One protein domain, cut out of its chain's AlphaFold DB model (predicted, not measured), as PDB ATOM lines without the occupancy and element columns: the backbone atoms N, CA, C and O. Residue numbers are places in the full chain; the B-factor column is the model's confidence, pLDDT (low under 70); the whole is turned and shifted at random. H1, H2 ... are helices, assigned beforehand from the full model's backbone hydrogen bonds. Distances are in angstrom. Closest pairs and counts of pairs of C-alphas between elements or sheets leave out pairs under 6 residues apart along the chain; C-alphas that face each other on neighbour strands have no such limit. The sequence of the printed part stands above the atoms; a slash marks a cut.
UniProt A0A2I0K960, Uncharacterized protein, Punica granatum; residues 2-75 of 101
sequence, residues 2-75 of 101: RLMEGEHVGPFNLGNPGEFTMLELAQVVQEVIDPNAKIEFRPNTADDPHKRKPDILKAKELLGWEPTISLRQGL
ATOM      1  N   ARG A   2     135.746 103.910 191.738       84.12
ATOM      2  CA  ARG A   2     134.338 104.003 191.278       84.12
ATOM      3  C   ARG A   2     133.583 102.670 191.144       84.12
ATOM      4  O   ARG A   2     132.390 102.642 191.399       84.12
ATOM      5  N   LEU A   3     134.256 101.582 190.754       87.50
ATOM      6  CA  LEU A   3     133.621 100.256 190.699       87.50
ATOM      7  C   LEU A   3     133.411  99.657 192.101       87.50
ATOM      8  O   LEU A   3     132.338  99.145 192.381       87.50
ATOM      9  N   MET A   4     134.429  99.717 192.970       89.56
ATOM     10  CA  MET A   4     134.394  99.089 194.304       89.56
ATOM     11  C   MET A   4     133.581  99.891 195.330       89.56
ATOM     12  O   MET A   4     133.039  99.315 196.262       89.56
ATOM     13  N   GLU A   5     133.515 101.212 195.174       87.81
ATOM     14  CA  GLU A   5     132.800 102.136 196.069       87.81
ATOM     15  C   GLU A   5     131.441 102.569 195.493       87.81
ATOM     16  O   GLU A   5     130.793 103.455 196.044       87.81
ATOM     17  N   GLY A   6     131.027 102.005 194.354       82.44
ATOM     18  CA  GLY A   6     129.764 102.340 193.700       82.44
ATOM     19  C   GLY A   6     128.589 101.515 194.226       82.44
ATOM     20  O   GLY A   6     128.757 100.397 194.700       82.44
ATOM     21  N   GLU A   7     127.372 102.031 194.061       88.19
ATOM     22  CA  GLU A   7     126.129 101.318 194.411       88.19
ATOM     23  C   GLU A   7     125.604 100.434 193.262       88.19
ATOM     24  O   GLU A   7     124.489  99.910 193.297       88.19
ATOM     25  N   HIS A   8     126.390 100.278 192.193       86.31
ATOM     26  CA  HIS A   8     125.965  99.547 191.008       86.31
ATOM     27  C   HIS A   8     125.982  98.034 191.236       86.31
ATOM     28  O   HIS A   8     127.012  97.447 191.560       86.31
ATOM     29  N   VAL A   9     124.852  97.383 190.963       87.75
ATOM     30  CA  VAL A   9     124.707  95.925 191.058       87.75
ATOM     31  C   VAL A   9     124.976  95.254 189.701       87.75
ATOM     32  O   VAL A   9     124.666  95.782 188.624       87.75
ATOM     33  N   GLY A  10     125.547  94.050 189.752       89.88
ATOM     34  CA  GLY A  10     125.795  93.196 188.590       89.88
ATOM     35  C   GLY A  10     127.150  93.433 187.914       89.88
ATOM     36  O   GLY A  10     127.895  94.337 188.288       89.88
ATOM     37  N   PRO A  11     127.492  92.618 186.901       95.19
ATOM     38  CA  PRO A  11     128.828  92.614 186.322       95.19
ATOM     39  C   PRO A  11     129.123  93.892 185.530       95.19
ATOM     40  O   PRO A  11     128.223  94.546 184.988       95.19
ATOM     41  N   PHE A  12     130.412  94.209 185.450       95.38
ATOM     42  CA  PHE A  12     130.981  95.229 184.581       95.38
ATOM     43  C   PHE A  12     132.120  94.610 183.782       95.38
ATOM     44  O   PHE A  12     133.018  93.992 184.354       95.38
ATOM     45  N   ASN A  13     132.108  94.813 182.469       95.75
ATOM     46  CA  ASN A  13     133.251  94.475 181.637       95.75
ATOM     47  C   ASN A  13     134.278  95.603 181.744       95.75
ATOM     48  O   ASN A  13     133.981  96.750 181.410       95.75
ATOM     49  N   LEU A  14     135.489  95.264 182.177       94.94
ATOM     50  CA  LEU A  14     136.642  96.154 182.131       94.94
ATOM     51  C   LEU A  14     137.664  95.555 181.174       94.94
ATOM     52  O   LEU A  14     138.198  94.474 181.405       94.94
ATOM     53  N   GLY A  15     137.927  96.252 180.079       94.00
ATOM     54  CA  GLY A  15     138.915  95.827 179.104       94.00
ATOM     55  C   GLY A  15     139.054  96.831 177.976       94.00
ATOM     56  O   GLY A  15     138.409  97.881 177.974       94.00
ATOM     57  N   ASN A  16     139.917  96.506 177.020       93.88
ATOM     58  CA  ASN A  16     140.143  97.350 175.858       93.88
ATOM     59  C   ASN A  16     139.221  96.930 174.700       93.88
ATOM     60  O   ASN A  16     139.349  95.799 174.235       93.88
ATOM     61  N   PRO A  17     138.294  97.793 174.233       92.25
ATOM     62  CA  PRO A  17     137.456  97.492 173.073       92.25
ATOM     63  C   PRO A  17     138.206  97.669 171.743       92.25
ATOM     64  O   PRO A  17     137.668  97.304 170.695       92.25
ATOM     65  N   GLY A  18     139.405  98.265 171.772       89.38
ATOM     66  CA  GLY A  18     140.300  98.388 170.630       89.38
ATOM     67  C   GLY A  18     140.756  97.010 170.174       89.38
ATOM     68  O   GLY A  18     141.431  96.295 170.912       89.38
ATOM     69  N   GLU A  19     140.355  96.639 168.962       88.62
ATOM     70  CA  GLU A  19     140.687  95.343 168.383       88.62
ATOM     71  C   GLU A  19     142.051  95.384 167.700       88.62
ATOM     72  O   GLU A  19     142.424  96.379 167.081       88.62
ATOM     73  N   PHE A  20     142.762  94.270 167.794       91.00
ATOM     74  CA  PHE A  20     143.950  93.964 167.016       91.00
ATOM     75  C   PHE A  20     144.026  92.446 166.840       91.00
ATOM     76  O   PHE A  20     143.499  91.670 167.643       91.00
ATOM     77  N   THR A  21     144.663  92.014 165.767       92.19
ATOM     78  CA  THR A  21     144.938  90.612 165.470       92.19
ATOM     79  C   THR A  21     146.123  90.105 166.294       92.19
ATOM     80  O   THR A  21     146.959  90.874 166.772       92.19
ATOM     81  N   MET A  22     146.255  88.781 166.412       91.69
ATOM     82  CA  MET A  22     147.448  88.179 167.023       91.69
ATOM     83  C   MET A  22     148.738  88.531 166.274       91.69
ATOM     84  O   MET A  22     149.789  88.640 166.902       91.69
ATOM     85  N   LEU A  23     148.660  88.740 164.957       94.25
ATOM     86  CA  LEU A  23     149.809  89.157 164.158       94.25
ATOM     87  C   LEU A  23     150.233  90.590 164.497       94.25
ATOM     88  O   LEU A  23     151.414  90.823 164.722       94.25
ATOM     89  N   GLU A  24     149.284  91.523 164.603       94.12
ATOM     90  CA  GLU A  24     149.573  92.905 165.010       94.12
ATOM     91  C   GLU A  24     150.164  92.955 166.422       94.12
ATOM     92  O   GLU A  24     151.144  93.660 166.651       94.12
ATOM     93  N   LEU A  25     149.634  92.162 167.363       93.75
ATOM     94  CA  LEU A  25     150.230  92.043 168.696       93.75
ATOM     95  C   LEU A  25     151.677  91.537 168.618       93.75
ATOM     96  O   LEU A  25     152.563  92.136 169.226       93.75
ATOM     97  N   ALA A  26     151.926  90.459 167.868       95.50
ATOM     98  CA  ALA A  26     153.263  89.893 167.712       95.50
ATOM     99  C   ALA A  26     154.247  90.890 167.077       95.50
ATOM    100  O   ALA A  26     155.386  90.984 167.527       95.50
ATOM    101  N   GLN A  27     153.801  91.673 166.093       96.00
ATOM    102  CA  GLN A  27     154.597  92.732 165.465       96.00
ATOM    103  C   GLN A  27     154.940  93.853 166.450       96.00
ATOM    104  O   GLN A  27     156.098  94.243 166.542       96.00
ATOM    105  N   VAL A  28     153.979  94.330 167.250       94.88
ATOM    106  CA  VAL A  28     154.261  95.355 168.272       94.88
ATOM    107  C   VAL A  28     155.249  94.825 169.320       94.88
ATOM    108  O   VAL A  28     156.140  95.549 169.755       94.88
ATOM    109  N   VAL A  29     155.135  93.552 169.712       95.94
ATOM    110  CA  VAL A  29     156.094  92.904 170.624       95.94
ATOM    111  C   VAL A  29     157.488  92.819 170.002       95.94
ATOM    112  O   VAL A  29     158.461  93.178 170.663       95.94
ATOM    113  N   GLN A  30     157.588  92.388 168.744       96.56
ATOM    114  CA  GLN A  30     158.840  92.339 167.989       96.56
ATOM    115  C   GLN A  30     159.488  93.732 167.922       96.56
ATOM    116  O   GLN A  30     160.639  93.888 168.310       96.56
ATOM    117  N   GLU A  31     158.737  94.766 167.538       95.19
ATOM    118  CA  GLU A  31     159.216  96.155 167.465       95.19
ATOM    119  C   GLU A  31     159.781  96.668 168.801       95.19
ATOM    120  O   GLU A  31     160.804  97.353 168.823       95.19
ATOM    121  N   VAL A  32     159.115  96.360 169.920       94.69
ATOM    122  CA  VAL A  32     159.461  96.916 171.241       94.69
ATOM    123  C   VAL A  32     160.569  96.124 171.944       94.69
ATOM    124  O   VAL A  32     161.345  96.704 172.709       94.69
ATOM    125  N   ILE A  33     160.641  94.807 171.734       94.00
ATOM    126  CA  ILE A  33     161.557  93.925 172.473       94.00
ATOM    127  C   ILE A  33     162.810  93.601 171.662       94.00
ATOM    128  O   ILE A  33     163.914  93.859 172.144       94.00
ATOM    129  N   ASP A  34     162.638  93.028 170.471       94.75
ATOM    130  CA  ASP A  34     163.720  92.635 169.565       94.75
ATOM    131  C   ASP A  34     163.209  92.596 168.112       94.75
ATOM    132  O   ASP A  34     162.525  91.640 167.723       94.75
ATOM    133  N   PRO A  35     163.569  93.597 167.288       95.81
ATOM    134  CA  PRO A  35     163.173  93.661 165.883       95.81
ATOM    135  C   PRO A  35     163.616  92.455 165.043       95.81
ATOM    136  O   PRO A  35     163.066  92.228 163.968       95.81
ATOM    137  N   ASN A  36     164.599  91.678 165.510       96.75
ATOM    138  CA  ASN A  36     165.122  90.508 164.802       96.75
ATOM    139  C   ASN A  36     164.429  89.199 165.205       96.75
ATOM    140  O   ASN A  36     164.704  88.156 164.606       96.75
ATOM    141  N   ALA A  37     163.540  89.224 166.203       97.06
ATOM    142  CA  ALA A  37     162.819  88.035 166.633       97.06
ATOM    143  C   ALA A  37     161.971  87.478 165.482       97.06
ATOM    144  O   ALA A  37     161.312  88.220 164.762       97.06
ATOM    145  N   LYS A  38     161.953  86.158 165.292       96.94
ATOM    146  CA  LYS A  38     161.153  85.528 164.234       96.94
ATOM    147  C   LYS A  38     159.717  85.303 164.714       96.94
ATOM    148  O   LYS A  38     159.504  84.691 165.757       96.94
ATOM    149  N   ILE A  39     158.734  85.721 163.916       97.31
ATOM    150  CA  ILE A  39     157.325  85.366 164.132       97.31
ATOM    151  C   ILE A  39     157.067  83.979 163.527       97.31
ATOM    152  O   ILE A  39     157.323  83.751 162.343       97.31
ATOM    153  N   GLU A  40     156.554  83.050 164.333       96.75
ATOM    154  CA  GLU A  40     156.178  81.702 163.896       96.75
ATOM    155  C   GLU A  40     154.665  81.496 163.963       96.75
ATOM    156  O   GLU A  40     154.028  81.804 164.968       96.75
ATOM    157  N   PHE A  41     154.094  80.924 162.903       95.62
ATOM    158  CA  PHE A  41     152.668  80.616 162.829       95.62
ATOM    159  C   PHE A  41     152.410  79.190 163.301       95.62
ATOM    160  O   PHE A  41     153.073  78.249 162.860       95.62
ATOM    161  N   ARG A  42     151.425  79.028 164.184       92.94
ATOM    162  CA  ARG A  42     150.982  77.726 164.689       92.94
ATOM    163  C   ARG A  42     149.459  77.614 164.589       92.94
ATOM    164  O   ARG A  42     148.788  78.649 164.595       92.94
ATOM    165  N   PRO A  43     148.909  76.392 164.477       90.94
ATOM    166  CA  PRO A  43     147.466  76.184 164.532       90.94
ATOM    167  C   PRO A  43     146.874  76.744 165.828       90.94
ATOM    168  O   PRO A  43     147.509  76.667 166.881       90.94
ATOM    169  N   ASN A  44     145.659  77.290 165.746       86.38
ATOM    170  CA  ASN A  44     144.932  77.755 166.925       86.38
ATOM    171  C   ASN A  44     144.535  76.571 167.821       86.38
ATOM    172  O   ASN A  44     144.342  75.456 167.326       86.38
ATOM    173  N   THR A  45     144.372  76.814 169.121       86.88
ATOM    174  CA  THR A  45     143.759  75.817 170.005       86.88
ATOM    175  C   THR A  45     142.245  75.778 169.773       86.88
ATOM    176  O   THR A  45     141.656  76.760 169.320       86.88
ATOM    177  N   ALA A  46     141.607  74.634 170.037       84.56
ATOM    178  CA  ALA A  46     140.167  74.474 169.811       84.56
ATOM    179  C   ALA A  46     139.317  75.399 170.705       84.56
ATOM    180  O   ALA A  46     138.235  75.814 170.296       84.56
ATOM    181  N   ASP A  47     139.831  75.745 171.888       87.38
ATOM    182  CA  ASP A  47     139.120  76.528 172.902       87.38
ATOM    183  C   ASP A  47     139.394  78.040 172.809       87.38
ATOM    184  O   ASP A  47     138.787  78.828 173.540       87.38
ATOM    185  N   ASP A  48     140.300  78.480 171.927       83.38
ATOM    186  CA  ASP A  48     140.652  79.894 171.822       83.38
ATOM    187  C   ASP A  48     139.612  80.673 170.996       83.38
ATOM    188  O   ASP A  48     139.456  80.433 169.793       83.38
ATOM    189  N   PRO A  49     138.928  81.669 171.592       82.31
ATOM    190  CA  PRO A  49     137.967  82.483 170.870       82.31
ATOM    191  C   PRO A  49     138.666  83.318 169.795       82.31
ATOM    192  O   PRO A  49     139.626  84.037 170.065       82.31
ATOM    193  N   HIS A  50     138.109  83.308 168.582       81.19
ATOM    194  CA  HIS A  50     138.641  84.059 167.439       81.19
ATOM    195  C   HIS A  50     138.630  85.585 167.624       81.19
ATOM    196  O   HIS A  50     139.327  86.296 166.903       81.19
ATOM    197  N   LYS A  51     137.826  86.104 168.558       83.00
ATOM    198  CA  LYS A  51     137.671  87.536 168.814       83.00
ATOM    199  C   LYS A  51     137.482  87.789 170.304       83.00
ATOM    200  O   LYS A  51     136.647  87.157 170.945       83.00
ATOM    201  N   ARG A  52     138.226  88.758 170.842       83.75
ATOM    202  CA  ARG A  52     138.089  89.246 172.222       83.75
ATOM    203  C   ARG A  52     137.819  90.747 172.186       83.75
ATOM    204  O   ARG A  52     138.745  91.539 172.063       83.75
ATOM    205  N   LYS A  53     136.543  91.129 172.262       90.25
ATOM    206  CA  LYS A  53     136.104  92.531 172.272       90.25
ATOM    207  C   LYS A  53     135.067  92.743 173.378       90.25
ATOM    208  O   LYS A  53     133.902  92.410 173.166       90.25
ATOM    209  N   PRO A  54     135.464  93.254 174.553       93.69
ATOM    210  CA  PRO A  54     134.513  93.546 175.614       93.69
ATOM    211  C   PRO A  54     133.622  94.727 175.214       93.69
ATOM    212  O   PRO A  54     134.119  95.766 174.774       93.69
ATOM    213  N   ASP A  55     132.312  94.588 175.405       95.62
ATOM    214  CA  ASP A  55     131.414  95.742 175.437       95.62
ATOM    215  C   ASP A  55     131.571  96.446 176.789       95.62
ATOM    216  O   ASP A  55     131.247  95.873 177.831       95.62
ATOM    217  N   ILE A  56     132.098  97.671 176.758       96.88
ATOM    218  CA  ILE A  56     132.382  98.486 177.944       96.88
ATOM    219  C   ILE A  56     131.405  99.653 178.125       96.88
ATOM    220  O   ILE A  56     131.683 100.542 178.929       96.88
ATOM    221  N   LEU A  57     130.267  99.676 177.415       96.38
ATOM    222  CA  LEU A  57     129.298 100.779 177.482       96.38
ATOM    223  C   LEU A  57     128.876 101.083 178.927       96.38
ATOM    224  O   LEU A  57     128.975 102.220 179.378       96.38
ATOM    225  N   LYS A  58     128.547 100.041 179.700       95.25
ATOM    226  CA  LYS A  58     128.162 100.169 181.115       95.25
ATOM    227  C   LYS A  58     129.258 100.823 181.971       95.25
ATOM    228  O   LYS A  58     128.959 101.631 182.845       95.25
ATOM    229  N   ALA A  59     130.527 100.486 181.730       95.94
ATOM    230  CA  ALA A  59     131.650 101.071 182.465       95.94
ATOM    231  C   ALA A  59     131.878 102.543 182.080       95.94
ATOM    232  O   ALA A  59     132.159 103.367 182.951       95.94
ATOM    233  N   LYS A  60     131.680 102.894 180.804       95.62
ATOM    234  CA  LYS A  60     131.753 104.283 180.340       95.62
ATOM    235  C   LYS A  60     130.650 105.143 180.944       95.62
ATOM    236  O   LYS A  60     130.941 106.187 181.512       95.62
ATOM    237  N   GLU A  61     129.403 104.699 180.846       95.19
ATOM    238  CA  GLU A  61     128.240 105.498 181.241       95.19
ATOM    239  C   GLU A  61     128.105 105.631 182.758       95.19
ATOM    240  O   GLU A  61     127.862 106.725 183.259       95.19
ATOM    241  N   LEU A  62     128.280 104.532 183.496       94.06
ATOM    242  CA  LEU A  62     127.993 104.512 184.933       94.06
ATOM    243  C   LEU A  62     129.226 104.801 185.789       94.06
ATOM    244  O   LEU A  62     129.111 105.403 186.851       94.06
ATOM    245  N   LEU A  63     130.415 104.400 185.331       94.06
ATOM    246  CA  LEU A  63     131.657 104.614 186.079       94.06
ATOM    247  C   LEU A  63     132.490 105.760 185.504       94.06
ATOM    248  O   LEU A  63     133.503 106.120 186.106       94.06
ATOM    249  N   GLY A  64     132.139 106.315 184.339       94.50
ATOM    250  CA  GLY A  64     133.009 107.254 183.629       94.50
ATOM    251  C   GLY A  64     134.401 106.667 183.384       94.50
ATOM    252  O   GLY A  64     135.389 107.391 183.515       94.50
ATOM    253  N   TRP A  65     134.489 105.348 183.175       95.69
ATOM    254  CA  TRP A  65     135.745 104.621 183.013       95.69
ATOM    255  C   TRP A  65     135.903 104.122 181.581       95.69
ATOM    256  O   TRP A  65     134.999 103.514 181.011       95.69
ATOM    257  N   GLU A  66     137.099 104.315 181.039       96.38
ATOM    258  CA  GLU A  66     137.566 103.696 179.805       96.38
ATOM    259  C   GLU A  66     139.098 103.569 179.835       96.38
ATOM    260  O   GLU A  66     139.762 104.304 180.573       96.38
ATOM    261  N   PRO A  67     139.692 102.632 179.073       96.12
ATOM    262  CA  PRO A  67     141.143 102.537 178.964       96.12
ATOM    263  C   PRO A  67     141.716 103.778 178.270       96.12
ATOM    264  O   PRO A  67     141.280 104.150 177.185       96.12
ATOM    265  N   THR A  68     142.740 104.380 178.870       95.81
ATOM    266  CA  THR A  68     143.416 105.579 178.340       95.81
ATOM    267  C   THR A  68     144.793 105.287 177.746       95.81
ATOM    268  O   THR A  68     145.364 106.130 177.060       95.81
ATOM    269  N   ILE A  69     145.331 104.093 178.002       95.00
ATOM    270  CA  ILE A  69     146.644 103.652 177.534       95.00
ATOM    271  C   ILE A  69     146.448 102.618 176.428       95.00
ATOM    272  O   ILE A  69     145.864 101.554 176.643       95.00
ATOM    273  N   SER A  70     146.940 102.931 175.232       92.88
ATOM    274  CA  SER A  70     146.948 101.999 174.099       92.88
ATOM    275  C   SER A  70     147.998 100.895 174.275       92.88
ATOM    276  O   SER A  70     148.946 101.041 175.046       92.88
ATOM    277  N   LEU A  71     147.890  99.810 173.497       91.25
ATOM    278  CA  LEU A  71     148.888  98.728 173.488       91.25
ATOM    279  C   LEU A  71     150.308  99.256 173.221       91.25
ATOM    280  O   LEU A  71     151.236  98.920 173.951       91.25
ATOM    281  N   ARG A  72     150.467 100.131 172.217       92.25
ATOM    282  CA  ARG A  72     151.767 100.717 171.841       92.25
ATOM    283  C   ARG A  72     152.367 101.602 172.938       92.25
ATOM    284  O   ARG A  72     153.584 101.718 173.010       92.25
ATOM    285  N   GLN A  73     151.539 102.203 173.791       94.44
ATOM    286  CA  GLN A  73     152.000 102.989 174.942       94.44
ATOM    287  C   GLN A  73     152.285 102.113 176.166       94.44
ATOM    288  O   GLN A  73     153.261 102.350 176.870       94.44
ATOM    289  N   GLY A  74     151.445 101.108 176.430       95.06
ATOM    290  CA  GLY A  74     151.551 100.263 177.620       95.06
ATOM    291  C   GLY A  74     152.662  99.219 177.533       95.06
ATOM    292  O   GLY A  74     153.330  98.949 178.532       95.06
ATOM    293  N   LEU A  75     152.901  98.649 176.349       95.19
ATOM    294  CA  LEU A  75     153.878  97.572 176.184       95.19
ATOM    295  C   LEU A  75     155.320  97.998 176.535       95.19
ATOM    296  O   LEU A  75     155.973  97.256 177.269       95.19
TER     297      LEU A  75
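Overview. This is residues 2 to 75 of the 101 residues of an uncharacterized protein of Punica granatum (UniProt A0A2I0K960). Little regular structure is found here: the chain is a loose, flat course of mostly loops, with H1 and the short H3 toward one end of the long axis and H2 toward the other. Residues 34 to 56 make a wide arc from H1 to H2, and residues 42 to 49 stick out. The printed part has 74 residues, with three named helices, H1, H2, H3, holding 24, and no named strand: all helix, loose, radius of gyration of the C-alphas 16.4 A, spans 49 by 31 by 16 A.

Arrangement. Go past residues 2 to 21 to H1, residues 22 to 33. With its residues 28 to 32 alone it only just touches H3, residues 71 to 75, with 3 pairs of C-alphas within 8 A; the closest, Val 28 and Arg 72, are 6.9 A apart. H2, residues 57 to 63, is apart from both. In H1, H2 and H3 every O i to N i+4 pair is within hydrogen-bond range.

Along the chain. Find C-alpha 22 at (147.448, 88.179, 167.023); from there H1 runs 16.2 A to C-alpha 33. H2 measures 9.7 A and H3 5.8 A, ending at C-alpha 75, (153.878, 97.572, 176.184).

Size, cuts and confidence. The C-alphas farthest apart, Glu 7 and Asn 36, are 50.1 A apart. The printed part has no cut; the link H1 to H2 is long, 23 residues. No printed residue is under pLDDT 70.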